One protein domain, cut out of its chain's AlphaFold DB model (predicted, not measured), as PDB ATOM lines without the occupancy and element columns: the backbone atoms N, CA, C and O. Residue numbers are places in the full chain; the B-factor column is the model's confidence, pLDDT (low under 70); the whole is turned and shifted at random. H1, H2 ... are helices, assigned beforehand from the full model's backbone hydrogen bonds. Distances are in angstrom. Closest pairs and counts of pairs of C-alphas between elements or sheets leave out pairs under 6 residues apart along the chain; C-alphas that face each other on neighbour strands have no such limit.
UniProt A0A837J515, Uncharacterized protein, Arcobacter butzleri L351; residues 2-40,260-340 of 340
ATOM      1  N   ASP A   2     -39.538  33.549  -8.640       72.44
ATOM      2  CA  ASP A   2     -39.613  33.998 -10.035       72.44
ATOM      3  C   ASP A   2     -41.047  34.400 -10.416       72.44
ATOM      4  O   ASP A   2     -41.283  34.968 -11.476       72.44
ATOM      5  N   LYS A   3     -42.004  34.169  -9.506       88.81
ATOM      6  CA  LYS A   3     -43.427  34.478  -9.651       88.81
ATOM      7  C   LYS A   3     -43.950  35.225  -8.421       88.81
ATOM      8  O   LYS A   3     -43.543  34.918  -7.300       88.81
ATOM      9  N   LEU A   4     -44.870  36.166  -8.651       91.44
ATOM     10  CA  LEU A   4     -45.614  36.880  -7.613       91.44
ATOM     11  C   LEU A   4     -46.422  35.888  -6.751       91.44
ATOM     12  O   LEU A   4     -47.265  35.178  -7.311       91.44
ATOM     13  N   PRO A   5     -46.213  35.846  -5.422       93.94
ATOM     14  CA  PRO A   5     -46.958  34.954  -4.538       93.94
ATOM     15  C   PRO A   5     -48.460  35.250  -4.531       93.94
ATOM     16  O   PRO A   5     -48.867  36.411  -4.521       93.94
ATOM     17  N   GLN A   6     -49.279  34.203  -4.477       93.62
ATOM     18  CA  GLN A   6     -50.733  34.273  -4.331       93.62
ATOM     19  C   GLN A   6     -51.152  33.560  -3.047       93.62
ATOM     20  O   GLN A   6     -50.628  32.498  -2.728       93.62
ATOM     21  N   ARG A   7     -52.120  34.103  -2.301       93.31
ATOM     22  CA  ARG A   7     -52.525  33.520  -1.010       93.31
ATOM     23  C   ARG A   7     -53.082  32.097  -1.134       93.31
ATOM     24  O   ARG A   7     -53.001  31.322  -0.178       93.31
ATOM     25  N   ASP A   8     -53.619  31.768  -2.307       92.25
ATOM     26  CA  ASP A   8     -54.124  30.439  -2.648       92.25
ATOM     27  C   ASP A   8     -53.056  29.479  -3.192       92.25
ATOM     28  O   ASP A   8     -53.377  28.333  -3.503       92.25
ATOM     29  N   ASP A   9     -51.787  29.901  -3.271       89.69
ATOM     30  CA  ASP A   9     -50.692  28.989  -3.595       89.69
ATOM     31  C   ASP A   9     -50.641  27.836  -2.576       89.69
ATOM     32  O   ASP A   9     -50.802  28.030  -1.365       89.69
ATOM     33  N   LEU A  10     -50.370  26.626  -3.081       89.69
ATOM     34  CA  LEU A  10     -50.392  25.378  -2.308       89.69
ATOM     35  C   LEU A  10     -49.550  25.460  -1.027       89.69
ATOM     36  O   LEU A  10     -49.965  24.958   0.013       89.69
ATOM     37  N   ILE A  11     -48.418  26.166  -1.080       87.31
ATOM     38  CA  ILE A  11     -47.516  26.351   0.063       87.31
ATOM     39  C   ILE A  11     -48.216  26.957   1.287       87.31
ATOM     40  O   ILE A  11     -47.876  26.599   2.407       87.31
ATOM     41  N   TYR A  12     -49.206  27.839   1.112       92.81
ATOM     42  CA  TYR A  12     -49.935  28.440   2.235       92.81
ATOM     43  C   TYR A  12     -51.093  27.556   2.694       92.81
ATOM     44  O   TYR A  12     -51.378  27.504   3.888       92.81
ATOM     45  N   LYS A  13     -51.728  26.828   1.768       90.81
ATOM     46  CA  LYS A  13     -52.769  25.841   2.096       90.81
ATOM     47  C   LYS A  13     -52.205  24.685   2.913       90.81
ATOM     48  O   LYS A  13     -52.803  24.301   3.906       90.81
ATOM     49  N   GLU A  14     -51.011  24.198   2.583       89.38
ATOM     50  CA  GLU A  14     -50.340  23.169   3.385       89.38
ATOM     51  C   GLU A  14     -50.040  23.636   4.814       89.38
ATOM     52  O   GLU A  14     -50.169  22.856   5.759       89.38
ATOM     53  N   ILE A  15     -49.664  24.909   4.988       89.38
ATOM     54  CA  ILE A  15     -49.401  25.489   6.313       89.38
ATOM     55  C   ILE A  15     -50.679  25.535   7.152       89.38
ATOM     56  O   ILE A  15     -50.607  25.305   8.355       89.38
ATOM     57  N   GLU A  16     -51.845  25.793   6.546       93.50
ATOM     58  CA  GLU A  16     -53.146  25.796   7.237       93.50
ATOM     59  C   GLU A  16     -53.511  24.435   7.844       93.50
ATOM     60  O   GLU A  16     -54.266  24.384   8.815       93.50
ATOM     61  N   GLU A  17     -52.959  23.347   7.310       92.06
ATOM     62  CA  GLU A  17     -53.236  21.986   7.766       92.06
ATOM     63  C   GLU A  17     -52.381  21.551   8.965       92.06
ATOM     64  O   GLU A  17     -52.568  20.440   9.477       92.06
ATOM     65  N   PHE A  18     -51.434  22.384   9.413       91.19
ATOM     66  CA  PHE A  18     -50.582  22.064  10.558       91.19
ATOM     67  C   PHE A  18     -51.409  21.876  11.829       91.19
ATOM     68  O   PHE A  18     -52.238  22.712  12.193       91.19
ATOM     69  N   GLN A  19     -51.152  20.774  12.529       88.75
ATOM     70  CA  GLN A  19     -51.844  20.441  13.771       88.75
ATOM     71  C   GLN A  19     -51.186  21.107  14.988       88.75
ATOM     72  O   GLN A  19     -49.986  21.389  15.004       88.75
ATOM     73  N   ASP A  20     -51.957  21.304  16.061       90.81
ATOM     74  CA  ASP A  20     -51.484  21.995  17.272       90.81
ATOM     75  C   ASP A  20     -50.235  21.340  17.896       90.81
ATOM     76  O   ASP A  20     -49.369  22.036  18.424       90.81
ATOM     77  N   TYR A  21     -50.102  20.011  17.804       86.06
ATOM     78  CA  TYR A  21     -48.968  19.270  18.371       86.06
ATOM     79  C   TYR A  21     -47.659  19.419  17.573       86.06
ATOM     80  O   TYR A  21     -46.592  19.076  18.084       86.06
ATOM     81  N   GLU A  22     -47.719  19.900  16.327       83.69
ATOM     82  CA  GLU A  22     -46.565  20.046  15.425       83.69
ATOM     83  C   GLU A  22     -46.269  21.502  15.043       83.69
ATOM     84  O   GLU A  22     -45.207  21.789  14.486       83.69
ATOM     85  N   LEU A  23     -47.178  22.423  15.380       90.00
ATOM     86  CA  LEU A  23     -47.200  23.794  14.881       90.00
ATOM     87  C   LEU A  23     -45.845  24.502  15.001       90.00
ATOM     88  O   LEU A  23     -45.294  24.917  13.990       90.00
ATOM     89  N   THR A  24     -45.269  24.625  16.199       89.31
ATOM     90  CA  THR A  24     -44.023  25.396  16.391       89.31
ATOM     91  C   THR A  24     -42.868  24.870  15.537       89.31
ATOM     92  O   THR A  24     -42.146  25.666  14.940       89.31
ATOM     93  N   ASN A  25     -42.723  23.546  15.433       82.56
ATOM     94  CA  ASN A  25     -41.663  22.933  14.633       82.56
ATOM     95  C   ASN A  25     -41.875  23.200  13.144       82.56
ATOM     96  O   ASN A  25     -40.953  23.651  12.466       82.56
ATOM     97  N   CYS A  26     -43.092  22.977  12.646       83.12
ATOM     98  CA  CYS A  26     -43.411  23.201  11.241       83.12
ATOM     99  C   CYS A  26     -43.264  24.678  10.853       83.12
ATOM    100  O   CYS A  26     -42.687  24.987   9.816       83.12
ATOM    101  N   ILE A  27     -43.699  25.602  11.711       90.50
ATOM    102  CA  ILE A  27     -43.550  27.044  11.485       90.50
ATOM    103  C   ILE A  27     -42.080  27.466  11.482       90.50
ATOM    104  O   ILE A  27     -41.664  28.220  10.604       90.50
ATOM    105  N   ALA A  28     -41.273  26.977  12.424       84.88
ATOM    106  CA  ALA A  28     -39.854  27.305  12.452       84.88
ATOM    107  C   ALA A  28     -39.109  26.734  11.233       84.88
ATOM    108  O   ALA A  28     -38.237  27.402  10.684       84.88
ATOM    109  N   TYR A  29     -39.496  25.545  10.759       82.56
ATOM    110  CA  TYR A  29     -38.992  24.984   9.507       82.56
ATOM    111  C   TYR A  29     -39.336  25.877   8.307       82.56
ATOM    112  O   TYR A  29     -38.448  26.241   7.540       82.56
ATOM    113  N   GLU A  30     -40.601  26.296   8.177       87.94
ATOM    114  CA  GLU A  30     -41.051  27.224   7.127       87.94
ATOM    115  C   GLU A  30     -40.279  28.559   7.165       87.94
ATOM    116  O   GLU A  30     -39.972  29.134   6.117       87.94
ATOM    117  N   MET A  31     -39.920  29.048   8.357       86.44
ATOM    118  CA  MET A  31     -39.070  30.232   8.513       86.44
ATOM    119  C   MET A  31     -37.636  29.973   8.035       86.44
ATOM    120  O   MET A  31     -37.098  30.771   7.265       86.44
ATOM    121  N   ALA A  32     -37.037  28.850   8.437       79.38
ATOM    122  CA  ALA A  32     -35.673  28.484   8.070       79.38
ATOM    123  C   ALA A  32     -35.505  28.356   6.552       79.38
ATOM    124  O   ALA A  32     -34.640  29.006   5.972       79.38
ATOM    125  N   ILE A  33     -36.384  27.611   5.875       77.50
ATOM    126  CA  ILE A  33     -36.291  27.416   4.419       77.50
ATOM    127  C   ILE A  33     -36.579  28.686   3.614       77.50
ATOM    128  O   ILE A  33     -36.392  28.678   2.399       77.50
ATOM    129  N   ARG A  34     -37.067  29.764   4.248       85.38
ATOM    130  CA  ARG A  34     -37.276  31.081   3.626       85.38
ATOM    131  C   ARG A  34     -36.069  32.002   3.746       85.38
ATOM    132  O   ARG A  34     -35.947  32.888   2.892       85.38
ATOM    133  N   ASN A  35     -35.210  31.787   4.739       85.12
ATOM    134  CA  ASN A  35     -34.003  32.574   4.965       85.12
ATOM    135  C   ASN A  35     -33.026  32.426   3.785       85.12
ATOM    136  O   ASN A  35     -32.873  31.342   3.222       85.12
ATOM    137  N   THR A  36     -32.401  33.531   3.374       79.25
ATOM    138  CA  THR A  36     -31.513  33.552   2.202       79.25
ATOM    139  C   THR A  36     -30.256  32.715   2.418       79.25
ATOM    140  O   THR A  36     -29.948  31.896   1.560       79.25
ATOM    141  N   GLU A  37     -29.590  32.856   3.564       73.75
ATOM    142  CA  GLU A  37     -28.364  32.118   3.893       73.75
ATOM    143  C   GLU A  37     -28.645  30.614   3.965       73.75
ATOM    144  O   GLU A  37     -27.954  29.810   3.348       73.75
ATOM    145  N   VAL A  38     -29.737  30.219   4.628       67.38
ATOM    146  CA  VAL A  38     -30.168  28.814   4.685       67.38
ATOM    147  C   VAL A  38     -30.494  28.284   3.287       67.38
ATOM    148  O   VAL A  38     -30.103  27.170   2.950       67.38
ATOM    149  N   LYS A  39     -31.175  29.064   2.437       66.31
ATOM    150  CA  LYS A  39     -31.435  28.678   1.039       66.31
ATOM    151  C   LYS A  39     -30.149  28.509   0.237       66.31
ATOM    152  O   LYS A  39     -30.096  27.617  -0.602       66.31
ATOM    153  N   GLU A  40     -29.163  29.377   0.430       62.50
ATOM    154  CA  GLU A  40     -27.868  29.304  -0.252       62.50
ATOM    155  C   GLU A  40     -27.095  28.061   0.180       62.50
ATOM    156  O   GLU A  40     -26.716  27.267  -0.678       62.50
ATOM    157  N   SER A 260     -36.039  33.564  25.422       81.06
ATOM    158  CA  SER A 260     -36.767  34.166  24.307       81.06
ATOM    159  C   SER A 260     -38.114  34.687  24.807       81.06
ATOM    160  O   SER A 260     -38.875  33.980  25.476       81.06
ATOM    161  N   ASP A 261     -38.425  35.946  24.510       69.25
ATOM    162  CA  ASP A 261     -39.745  36.474  24.787       69.25
ATOM    163  C   ASP A 261     -40.634  36.227  23.565       69.25
ATOM    164  O   ASP A 261     -40.555  36.895  22.537       69.25
ATOM    165  N   ASN A 262     -41.541  35.252  23.676       67.62
ATOM    166  CA  ASN A 262     -42.538  34.899  22.651       67.62
ATOM    167  C   ASN A 262     -43.473  36.066  22.241       67.62
ATOM    168  O   ASN A 262     -44.467  35.866  21.558       67.62
ATOM    169  N   LYS A 263     -43.187  37.318  22.615       76.31
ATOM    170  CA  LYS A 263     -43.964  38.525  22.294       76.31
ATOM    171  C   LYS A 263     -44.105  38.772  20.790       76.31
ATOM    172  O   LYS A 263     -45.046  39.442  20.351       76.31
ATOM    173  N   LYS A 264     -43.165  38.263  19.987       80.81
ATOM    174  CA  LYS A 264     -43.180  38.435  18.531       80.81
ATOM    175  C   LYS A 264     -44.123  37.449  17.828       80.81
ATOM    176  O   LYS A 264     -44.578  37.774  16.734       80.81
ATOM    177  N   THR A 265     -44.540  36.349  18.458       83.75
ATOM    178  CA  THR A 265     -45.518  35.412  17.871       83.75
ATOM    179  C   THR A 265     -46.947  35.994  17.872       83.75
ATOM    180  O   THR A 265     -47.207  37.047  18.477       83.75
ATOM    181  N   PRO A 266     -47.901  35.392  17.138       81.25
ATOM    182  CA  PRO A 266     -49.313  35.740  17.253       81.25
ATOM    183  C   PRO A 266     -49.841  35.429  18.661       81.25
ATOM    184  O   PRO A 266     -49.538  34.384  19.226       81.25
ATOM    185  N   LYS A 267     -50.713  36.291  19.208       78.25
ATOM    186  CA  LYS A 267     -51.327  36.081  20.541       78.25
ATOM    187  C   LYS A 267     -52.117  34.770  20.647       78.25
ATOM    188  O   LYS A 267     -52.245  34.215  21.730       78.25
ATOM    189  N   LYS A 268     -52.697  34.329  19.530       80.75
ATOM    190  CA  LYS A 268     -53.409  33.057  19.384       80.75
ATOM    191  C   LYS A 268     -52.773  32.328  18.199       80.75
ATOM    192  O   LYS A 268     -53.242  32.524  17.077       80.75
ATOM    193  N   PRO A 269     -51.660  31.608  18.413       83.38
ATOM    194  CA  PRO A 269     -50.956  30.945  17.328       83.38
ATOM    195  C   PRO A 269     -51.870  29.872  16.736       83.38
ATOM    196  O   PRO A 269     -52.366  29.007  17.451       83.38
ATOM    197  N   LYS A 270     -52.127  29.980  15.435       93.12
ATOM    198  CA  LYS A 270     -52.875  29.010  14.639       93.12
ATOM    199  C   LYS A 270     -52.202  28.887  13.285       93.12
ATOM    200  O   LYS A 270     -51.688  29.882  12.773       93.12
ATOM    201  N   ALA A 271     -52.271  27.694  12.711       93.38
ATOM    202  CA  ALA A 271     -51.796  27.382  11.371       93.38
ATOM    203  C   ALA A 271     -52.231  28.432  10.329       93.38
ATOM    204  O   ALA A 271     -51.391  29.049   9.677       93.38
ATOM    205  N   SER A 272     -53.526  28.756  10.282       93.94
ATOM    206  CA  SER A 272     -54.077  29.746   9.344       93.94
ATOM    207  C   SER A 272     -53.531  31.165   9.515       93.94
ATOM    208  O   SER A 272     -53.280  31.853   8.531       93.94
ATOM    209  N   VAL A 273     -53.281  31.595  10.755       94.69
ATOM    210  CA  VAL A 273     -52.696  32.917  11.026       94.69
ATOM    211  C   VAL A 273     -51.260  32.975  10.514       94.69
ATOM    212  O   VAL A 273     -50.845  33.980   9.944       94.69
ATOM    213  N   TYR A 274     -50.493  31.899  10.696       95.81
ATOM    214  CA  TYR A 274     -49.138  31.843  10.164       95.81
ATOM    215  C   TYR A 274     -49.107  31.741   8.641       95.81
ATOM    216  O   TYR A 274     -48.239  32.365   8.039       95.81
ATOM    217  N   ALA A 275     -50.049  31.029   8.017       95.94
ATOM    218  CA  ALA A 275     -50.175  30.993   6.561       95.94
ATOM    219  C   ALA A 275     -50.341  32.409   5.981       95.94
ATOM    220  O   ALA A 275     -49.630  32.777   5.047       95.94
ATOM    221  N   ASP A 276     -51.182  33.244   6.602       95.38
ATOM    222  CA  ASP A 276     -51.299  34.657   6.228       95.38
ATOM    223  C   ASP A 276     -49.989  35.426   6.426       95.38
ATOM    224  O   ASP A 276     -49.593  36.212   5.569       95.38
ATOM    225  N   TRP A 277     -49.309  35.225   7.559       96.44
ATOM    226  CA  TRP A 277     -48.063  35.934   7.862       96.44
ATOM    227  C   TRP A 277     -46.945  35.574   6.882       96.44
ATOM    228  O   TRP A 277     -46.203  36.465   6.464       96.44
ATOM    229  N   PHE A 278     -46.839  34.300   6.493       96.88
ATOM    230  CA  PHE A 278     -45.915  33.865   5.449       96.88
ATOM    231  C   PHE A 278     -46.270  34.479   4.104       96.88
ATOM    232  O   PHE A 278     -45.383  35.032   3.465       96.88
ATOM    233  N   TYR A 279     -47.547  34.477   3.716       97.00
ATOM    234  CA  TYR A 279     -47.981  35.108   2.471       97.00
ATOM    235  C   TYR A 279     -47.634  36.601   2.424       97.00
ATOM    236  O   TYR A 279     -47.029  37.064   1.460       97.00
ATOM    237  N   ILE A 280     -47.945  37.344   3.490       97.19
ATOM    238  CA  ILE A 280     -47.621  38.773   3.603       97.19
ATOM    239  C   ILE A 280     -46.111  38.997   3.472       97.19
ATOM    240  O   ILE A 280     -45.679  39.914   2.772       97.19
ATOM    241  N   TYR A 281     -45.305  38.170   4.142       97.31
ATOM    242  CA  TYR A 281     -43.850  38.265   4.088       97.31
ATOM    243  C   TYR A 281     -43.300  37.954   2.691       97.31
ATOM    244  O   TYR A 281     -42.501  38.732   2.171       97.31
ATOM    245  N   ASP A 282     -43.741  36.857   2.079       96.44
ATOM    246  CA  ASP A 282     -43.278  36.404   0.770       96.44
ATOM    247  C   ASP A 282     -43.682  37.404  -0.330       96.44
ATOM    248  O   ASP A 282     -42.850  37.774  -1.163       96.44
ATOM    249  N   TYR A 283     -44.916  37.923  -0.287       96.44
ATOM    250  CA  TYR A 283     -45.395  38.977  -1.189       96.44
ATOM    251  C   TYR A 283     -44.577  40.263  -1.031       96.44
ATOM    252  O   TYR A 283     -44.068  40.802  -2.014       96.44
ATOM    253  N   TRP A 284     -44.384  40.727   0.211       96.75
ATOM    254  CA  TRP A 284     -43.550  41.898   0.488       96.75
ATOM    255  C   TRP A 284     -42.123  41.696  -0.027       96.75
ATOM    256  O   TRP A 284     -41.603  42.560  -0.728       96.75
ATOM    257  N   LYS A 285     -41.498  40.545   0.252       95.56
ATOM    258  CA  LYS A 285     -40.131  40.247  -0.191       95.56
ATOM    259  C   LYS A 285     -40.037  40.267  -1.717       95.56
ATOM    260  O   LYS A 285     -39.110  40.881  -2.238       95.56
ATOM    261  N   TYR A 286     -40.991  39.655  -2.424       95.31
ATOM    262  CA  TYR A 286     -41.041  39.669  -3.887       95.31
ATOM    263  C   TYR A 286     -41.149  41.098  -4.426       95.31
ATOM    264  O   TYR A 286     -40.296  41.533  -5.195       95.31
ATOM    265  N   GLU A 287     -42.127  41.874  -3.971       95.25
ATOM    266  CA  GLU A 287     -42.354  43.231  -4.475       95.25
ATOM    267  C   GLU A 287     -41.211  44.198  -4.133       95.25
ATOM    268  O   GLU A 287     -40.873  45.088  -4.917       95.25
ATOM    269  N   LYS A 288     -40.524  43.979  -3.003       94.81
ATOM    270  CA  LYS A 288     -39.274  44.682  -2.689       94.81
ATOM    271  C   LYS A 288     -38.184  44.426  -3.725       94.81
ATOM    272  O   LYS A 288     -37.461  45.365  -4.047       94.81
ATOM    273  N   THR A 289     -38.070  43.207  -4.264       92.56
ATOM    274  CA  THR A 289     -37.115  42.921  -5.356       92.56
ATOM    275  C   THR A 289     -37.497  43.597  -6.671       92.56
ATOM    276  O   THR A 289     -36.615  43.890  -7.469       92.56
ATOM    277  N   GLN A 290     -38.781  43.918  -6.865       92.69
ATOM    278  CA  GLN A 290     -39.279  44.678  -8.018       92.69
ATOM    279  C   GLN A 290     -39.134  46.202  -7.840       92.69
ATOM    280  O   GLN A 290     -39.573  46.974  -8.688       92.69
ATOM    281  N   GLY A 291     -38.533  46.660  -6.735       93.31
ATOM    282  CA  GLY A 291     -38.297  48.081  -6.468       93.31
ATOM    283  C   GLY A 291     -39.486  48.832  -5.863       93.31
ATOM    284  O   GLY A 291     -39.401  50.051  -5.706       93.31
ATOM    285  N   LYS A 292     -40.572  48.149  -5.471       94.50
ATOM    286  CA  LYS A 292     -41.721  48.813  -4.836       94.50
ATOM    287  C   LYS A 292     -41.385  49.332  -3.433       94.50
ATOM    288  O   LYS A 292     -40.548  48.783  -2.696       94.50
ATOM    289  N   ILE A 293     -42.056  50.415  -3.043       95.81
ATOM    290  CA  ILE A 293     -41.985  50.967  -1.685       95.81
ATOM    291  C   ILE A 293     -42.992  50.268  -0.769       95.81
ATOM    292  O   ILE A 293     -44.039  49.815  -1.217       95.81
ATOM    293  N   ASP A 294     -42.693  50.210   0.531       93.38
ATOM    294  CA  ASP A 294     -43.516  49.485   1.513       93.38
ATOM    295  C   ASP A 294     -44.987  49.924   1.502       93.38
ATOM    296  O   ASP A 294     -45.877  49.088   1.619       93.38
ATOM    297  N   LYS A 295     -45.236  51.229   1.329       92.94
ATOM    298  CA  LYS A 295     -46.587  51.796   1.300       92.94
ATOM    299  C   LYS A 295     -47.438  51.169   0.194       92.94
ATOM    300  O   LYS A 295     -48.541  50.712   0.467       92.94
ATOM    301  N   ASP A 296     -46.905  51.098  -1.021       93.44
ATOM    302  CA  ASP A 296     -47.634  50.574  -2.177       93.44
ATOM    303  C   ASP A 296     -47.892  49.071  -2.031       93.44
ATOM    304  O   ASP A 296     -48.977  48.592  -2.348       93.44
ATOM    305  N   ILE A 297     -46.926  48.332  -1.473       95.25
ATOM    306  CA  ILE A 297     -47.074  46.897  -1.190       95.25
ATOM    307  C   ILE A 297     -48.209  46.664  -0.187       95.25
ATOM    308  O   ILE A 297     -49.032  45.775  -0.388       95.25
ATOM    309  N   PHE A 298     -48.272  47.443   0.898       94.31
ATOM    310  CA  PHE A 298     -49.316  47.259   1.907       94.31
ATOM    311  C   PHE A 298     -50.701  47.656   1.398       94.31
ATOM    312  O   PHE A 298     -51.663  46.960   1.712       94.31
ATOM    313  N   VAL A 299     -50.799  48.700   0.569       92.00
ATOM    314  CA  VAL A 299     -52.056  49.056  -0.105       92.00
ATOM    315  C   VAL A 299     -52.511  47.925  -1.029       92.00
ATOM    316  O   VAL A 299     -53.674  47.537  -0.970       92.00
ATOM    317  N   ALA A 300     -51.610  47.339  -1.824       91.62
ATOM    318  CA  ALA A 300     -51.946  46.208  -2.688       91.62
ATOM    319  C   ALA A 300     -52.368  44.968  -1.880       91.62
ATOM    320  O   ALA A 300     -53.314  44.269  -2.239       91.62
ATOM    321  N   LEU A 301     -51.712  44.687  -0.752       92.56
ATOM    322  CA  LEU A 301     -52.107  43.594   0.138       92.56
ATOM    323  C   LEU A 301     -53.511  43.808   0.728       92.56
ATOM    324  O   LEU A 301     -54.324  42.885   0.699       92.56
ATOM    325  N   GLU A 302     -53.799  45.009   1.236       89.81
ATOM    326  CA  GLU A 302     -55.080  45.350   1.873       89.81
ATOM    327  C   GLU A 302     -56.235  45.434   0.864       89.81
ATOM    328  O   GLU A 302     -57.309  44.895   1.118       89.81
ATOM    329  N   VAL A 303     -56.024  46.084  -0.284       84.44
ATOM    330  CA  VAL A 303     -57.094  46.411  -1.242       84.44
ATOM    331  C   VAL A 303     -57.228  45.360  -2.342       84.44
ATOM    332  O   VAL A 303     -58.336  44.923  -2.636       84.44
ATOM    333  N   GLU A 304     -56.119  44.958  -2.964       83.25
ATOM    334  CA  GLU A 304     -56.145  44.095  -4.155       83.25
ATOM    335  C   GLU A 304     -56.166  42.613  -3.774       83.25
ATOM    336  O   GLU A 304     -56.938  41.837  -4.331       83.25
ATOM    337  N   ASN A 305     -55.352  42.223  -2.789       83.75
ATOM    338  CA  ASN A 305     -55.269  40.838  -2.315       83.75
ATOM    339  C   ASN A 305     -56.232  40.541  -1.155       83.75
ATOM    340  O   ASN A 305     -56.325  39.393  -0.720       83.75
ATOM    341  N   ASN A 306     -56.944  41.563  -0.664       84.06
ATOM    342  CA  ASN A 306     -57.998  41.466   0.346       84.06
ATOM    343  C   ASN A 306     -57.589  40.650   1.590       84.06
ATOM    344  O   ASN A 306     -58.359  39.836   2.112       84.06
ATOM    345  N   VAL A 307     -56.354  40.837   2.068       88.38
ATOM    346  CA  VAL A 307     -55.917  40.214   3.323       88.38
ATOM    347  C   VAL A 307     -56.672  40.839   4.504       88.38
ATOM    348  O   VAL A 307     -56.936  42.041   4.500       88.38
ATOM    349  N   PRO A 308     -56.987  40.082   5.570       88.88
ATOM    350  CA  PRO A 308     -57.840  40.558   6.665       88.88
ATOM    351  C   PRO A 308     -57.107  41.491   7.653       88.88
ATOM    352  O   PRO A 308     -57.397  41.502   8.851       88.88
ATOM    353  N   TYR A 309     -56.132  42.268   7.177       91.19
ATOM    354  CA  TYR A 309     -55.250  43.098   7.990       91.19
ATOM    355  C   TYR A 309     -55.122  44.497   7.397       91.19
ATOM    356  O   TYR A 309     -54.831  44.658   6.218       91.19
ATOM    357  N   LYS A 310     -55.262  45.505   8.259       91.81
ATOM    358  CA  LYS A 310     -54.990  46.906   7.914       91.81
ATOM    359  C   LYS A 310     -53.490  47.163   7.789       91.81
ATOM    360  O   LYS A 310     -52.709  46.486   8.466       91.81
ATOM    361  N   GLU A 311     -53.105  48.206   7.055       89.56
ATOM    362  CA  GLU A 311     -51.709  48.636   6.857       89.56
ATOM    363  C   GLU A 311     -50.840  48.584   8.135       89.56
ATOM    364  O   GLU A 311     -49.764  47.981   8.140       89.56
ATOM    365  N   ASP A 312     -51.310  49.144   9.255       90.31
ATOM    366  CA  ASP A 312     -50.560  49.150  10.525       90.31
ATOM    367  C   ASP A 312     -50.238  47.744  11.041       90.31
ATOM    368  O   ASP A 312     -49.196  47.501  11.662       90.31
ATOM    369  N   MET A 313     -51.159  46.804  10.831       93.00
ATOM    370  CA  MET A 313     -50.974  45.415  11.224       93.00
ATOM    371  C   MET A 313     -50.078  44.684  10.225       93.00
ATOM    372  O   MET A 313     -49.201  43.945  10.667       93.00
ATOM    373  N   LEU A 314     -50.213  44.953   8.923       95.06
ATOM    374  CA  LEU A 314     -49.321  44.427   7.883       95.06
ATOM    375  C   LEU A 314     -47.863  44.801   8.145       95.06
ATOM    376  O   LEU A 314     -46.984  43.939   8.105       95.06
ATOM    377  N   ARG A 315     -47.608  46.056   8.527       94.44
ATOM    378  CA  ARG A 315     -46.270  46.524   8.907       94.44
ATOM    379  C   ARG A 315     -45.702  45.731  10.084       94.44
ATOM    380  O   ARG A 315     -44.585  45.228  10.002       94.44
ATOM    381  N   LYS A 316     -46.494  45.546  11.145       94.62
ATOM    382  CA  LYS A 316     -46.095  44.762  12.326       94.62
ATOM    383  C   LYS A 316     -45.839  43.294  11.993       94.62
ATOM    384  O   LYS A 316     -44.908  42.710  12.541       94.62
ATOM    385  N   ILE A 317     -46.667  42.691  11.138       95.38
ATOM    386  CA  ILE A 317     -46.490  41.309  10.674       95.38
ATOM    387  C   ILE A 317     -45.175  41.197   9.909       95.38
ATOM    388  O   ILE A 317     -44.350  40.354  10.251       95.38
ATOM    389  N   ARG A 318     -44.936  42.092   8.946       95.38
ATOM    390  CA  ARG A 318     -43.686  42.140   8.185       95.38
ATOM    391  C   ARG A 318     -42.473  42.250   9.104       95.38
ATOM    392  O   ARG A 318     -41.548  41.463   8.956       95.38
ATOM    393  N   ASP A 319     -42.475  43.168  10.069       95.12
ATOM    394  CA  ASP A 319     -41.334  43.351  10.981       95.12
ATOM    395  C   ASP A 319     -41.072  42.110  11.846       95.12
ATOM    396  O   ASP A 319     -39.925  41.716  12.055       95.12
ATOM    397  N   LYS A 320     -42.136  41.442  12.303       95.25
ATOM    398  CA  LYS A 320     -42.028  40.173  13.034       95.25
ATOM    399  C   LYS A 320     -41.463  39.059  12.160       95.25
ATOM    400  O   LYS A 320     -40.583  38.333  12.612       95.25
ATOM    401  N   MET A 321     -41.951  38.925  10.929       95.88
ATOM    402  CA  MET A 321     -41.501  37.886  10.003       95.88
ATOM    403  C   MET A 321     -40.063  38.111   9.547       95.88
ATOM    404  O   MET A 321     -39.313  37.145   9.486       95.88
ATOM    405  N   LYS A 322     -39.640  39.362   9.338       95.12
ATOM    406  CA  LYS A 322     -38.227  39.698   9.122       95.12
ATOM    407  C   LYS A 322     -37.360  39.246  10.290       95.12
ATOM    408  O   LYS A 322     -36.403  38.524  10.069       95.12
ATOM    409  N   TYR A 323     -37.735  39.580  11.525       93.31
ATOM    410  CA  TYR A 323     -36.982  39.112  12.689       93.31
ATOM    411  C   TYR A 323     -36.898  37.583  12.749       93.31
ATOM    412  O   TYR A 323     -35.844  37.017  13.019       93.31
ATOM    413  N   PHE A 324     -38.017  36.893  12.523       91.38
ATOM    414  CA  PHE A 324     -38.010  35.440  12.598       91.38
ATOM    415  C   PHE A 324     -37.198  34.803  11.474       91.38
ATOM    416  O   PHE A 324     -36.471  33.863  11.761       91.38
ATOM    417  N   ILE A 325     -37.318  35.293  10.240       90.31
ATOM    418  CA  ILE A 325     -36.737  34.683   9.040       90.31
ATOM    419  C   ILE A 325     -35.356  35.253   8.737       90.31
ATOM    420  O   ILE A 325     -34.390  34.498   8.709       90.31
ATOM    421  N   ASP A 326     -35.266  36.559   8.482       90.56
ATOM    422  CA  ASP A 326     -34.027  37.221   8.064       90.56
ATOM    423  C   ASP A 326     -33.020  37.239   9.228       90.56
ATOM    424  O   ASP A 326     -31.887  36.811   9.046       90.56
ATOM    425  N   ASP A 327     -33.456  37.604  10.440       87.19
ATOM    426  CA  ASP A 327     -32.573  37.688  11.618       87.19
ATOM    427  C   ASP A 327     -32.462  36.353  12.384       87.19
ATOM    428  O   ASP A 327     -32.070  36.338  13.548       87.19
ATOM    429  N   LEU A 328     -32.869  35.228  11.778       83.50
ATOM    430  CA  LEU A 328     -32.836  33.875  12.364       83.50
ATOM    431  C   LEU A 328     -33.553  33.732  13.722       83.50
ATOM    432  O   LEU A 328     -33.329  32.770  14.465       83.50
ATOM    433  N   GLY A 329     -34.471  34.644  14.046       85.81
ATOM    434  CA  GLY A 329     -35.209  34.645  15.306       85.81
ATOM    435  C   GLY A 329     -36.058  33.389  15.537       85.81
ATOM    436  O   GLY A 329     -36.436  33.120  16.680       85.81
ATOM    437  N   TYR A 330     -36.349  32.596  14.495       85.31
ATOM    438  CA  TYR A 330     -37.045  31.310  14.620       85.31
ATOM    439  C   TYR A 330     -36.285  30.309  15.503       85.31
ATOM    440  O   TYR A 330     -36.916  29.459  16.129       85.31
ATOM    441  N   LYS A 331     -34.950  30.427  15.623       82.75
ATOM    442  CA  LYS A 331     -34.134  29.579  16.510       82.75
ATOM    443  C   LYS A 331     -34.602  29.674  17.962       82.75
ATOM    444  O   LYS A 331     -34.663  28.664  18.664       82.75
ATOM    445  N   GLY A 332     -35.023  30.865  18.387       80.69
ATOM    446  CA  GLY A 332     -35.561  31.074  19.727       80.69
ATOM    447  C   GLY A 332     -36.917  30.412  19.965       80.69
ATOM    448  O   GLY A 332     -37.208  30.031  21.094       80.69
ATOM    449  N   LEU A 333     -37.720  30.184  18.917       83.19
ATOM    450  CA  LEU A 333     -39.002  29.476  19.045       83.19
ATOM    451  C   LEU A 333     -38.818  28.003  19.422       83.19
ATOM    452  O   LEU A 333     -39.667  27.442  20.110       83.19
ATOM    453  N   ILE A 334     -37.729  27.386  18.959       79.94
ATOM    454  CA  ILE A 334     -37.460  25.959  19.165       79.94
ATOM    455  C   ILE A 334     -36.608  25.737  20.418       79.94
ATOM    456  O   ILE A 334     -36.863  24.814  21.184       79.94
ATOM    457  N   THR A 335     -35.615  26.597  20.649       78.56
ATOM    458  CA  THR A 335     -34.694  26.472  21.793       78.56
ATOM    459  C   THR A 335     -35.248  27.093  23.075       78.56
ATOM    460  O   THR A 335     -34.822  26.752  24.176       78.56
ATOM    461  N   GLY A 336     -36.179  28.045  22.958       79.88
ATOM    462  CA  GLY A 336     -36.610  28.889  24.071       79.88
ATOM    463  C   GLY A 336     -35.559  29.919  24.508       79.88
ATOM    464  O   GLY A 336     -35.832  30.692  25.431       79.88
ATOM    465  N   VAL A 337     -34.400  29.971  23.847       81.06
ATOM    466  CA  VAL A 337     -33.287  30.886  24.126       81.06
ATOM    467  C   VAL A 337     -33.350  32.055  23.152       81.06
ATOM    468  O   VAL A 337     -33.674  31.896  21.977       81.06
ATOM    469  N   LYS A 338     -33.126  33.270  23.641       81.88
ATOM    470  CA  LYS A 338     -33.181  34.470  22.812       81.88
ATOM    471  C   LYS A 338     -32.069  34.422  21.764       81.88
ATOM    472  O   LYS A 338     -30.934  34.093  22.082       81.88
ATOM    473  N   ASN A 339     -32.415  34.763  20.525       73.00
ATOM    474  CA  ASN A 339     -31.429  34.916  19.463       73.00
ATOM    475  C   ASN A 339     -30.670  36.228  19.717       73.00
ATOM    476  O   ASN A 339     -31.299  37.292  19.694       73.00
ATOM    477  N   SER A 340     -29.389  36.127  20.078       58.81
ATOM    478  CA  SER A 340     -28.511  37.245  20.454       58.81
ATOM    479  C   SER A 340     -27.788  37.850  19.266       58.81
ATOM    480  O   SER A 340     -27.291  37.043  18.448       58.81
TER     481      SER A 340
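AT A GLANCE: This is residues 2 to 40 and 260 to 340 of the 340 residues of an uncharacterized protein of Arcobacter butzleri L351 (UniProt A0A837J515). Two long helices, H4 and H6, cross at right angles and make the core; H5 packs across one end of this cross, touching both, and H1 packs on the first part of H4. At the far end from H5, the helices H2 and H7 pack on each other, while little H3 touches no helix. The 120 printed residues hold seven named helices, H1 to H7 in chain order, and no named strand; the class is all helix. The whole is compact, with a radius of gyration of the C-alphas of 13.9 A, and rounded, spanning 37 by 28 by 28 A.

IN THESE COORDINATES: Find C-alpha 271 at (-51.796, 27.382, 11.371); from there H4, residues 271 to 289, runs 27.1 A to C-alpha 289 at (-37.115, 42.921, -5.356). H6, residues 311 to 325, is 20.6 A long. Between them in the chain is H5, residues 294 to 304, 14.9 A. Go back to C-alpha 10 at (-50.392, 25.378, -2.308) for H1, residues 10 to 16, 9.9 A. Next come H2, residues 23 to 32, 14.2 A, and H3, residues 36 to 40, 6.1 A. H7, residues 330 to 335, is 9.0 A and ends at C-alpha 335 (-34.694, 26.472, 21.793).

HOW THE PARTS SIT: Start at the hubs, H4 and H6, which touch three helices each. They touch about perpendicular, at 90 degrees, with residues 277 to 284 of H4; the closest C-alphas, of Tyr 281 and Arg 318, are 5.6 A apart. H5 touches H4 at a steep tilt of 52 degrees, C-alphas 284 and 297 being closest at 6.3 A. H5 also touches H6 with residues 311 to 315 of H6 alone, C-alphas 298 and 311 being closest at 5.7 A. H1 touches residues 271 to 279 of H4, opposite ways at 37 degrees, only just steep; C-alphas 16 and 272 are closest at 4.6 A. H2 and H6 only just touch, only at their ends, with 3 pairs of C-alphas within 8 A, the closest being Met 31 and Ile 325 at 5.1 A. H2 touches H7 at a steep 46 degrees, C-alphas 28 and 330 being closest at 5.4 A. The helix packing is mostly crossed, with no shallow tilt among five touching pairs. H1 and H5 are apart, as are H3 and H4. Every O i to N i+4 pair is within hydrogen-bond range in H2, H3, H4, H5 and H6, against 2 of 3 in H1 and 1 of 2 in H7.

THE WHOLE: The C-alphas farthest apart, of Tyr 21 and Gly 291, are 39.5 A apart. Look for the cut after residue 40: residues 41 to 259 are not printed, and C-alphas 40 and 260 are 26.6 A apart. Of the links printed whole, none is long. Mean pLDDT of the printed part is 87.9; it is under 70 at residues 38 to 40, 261 to 262 and 340, the chain's last residue.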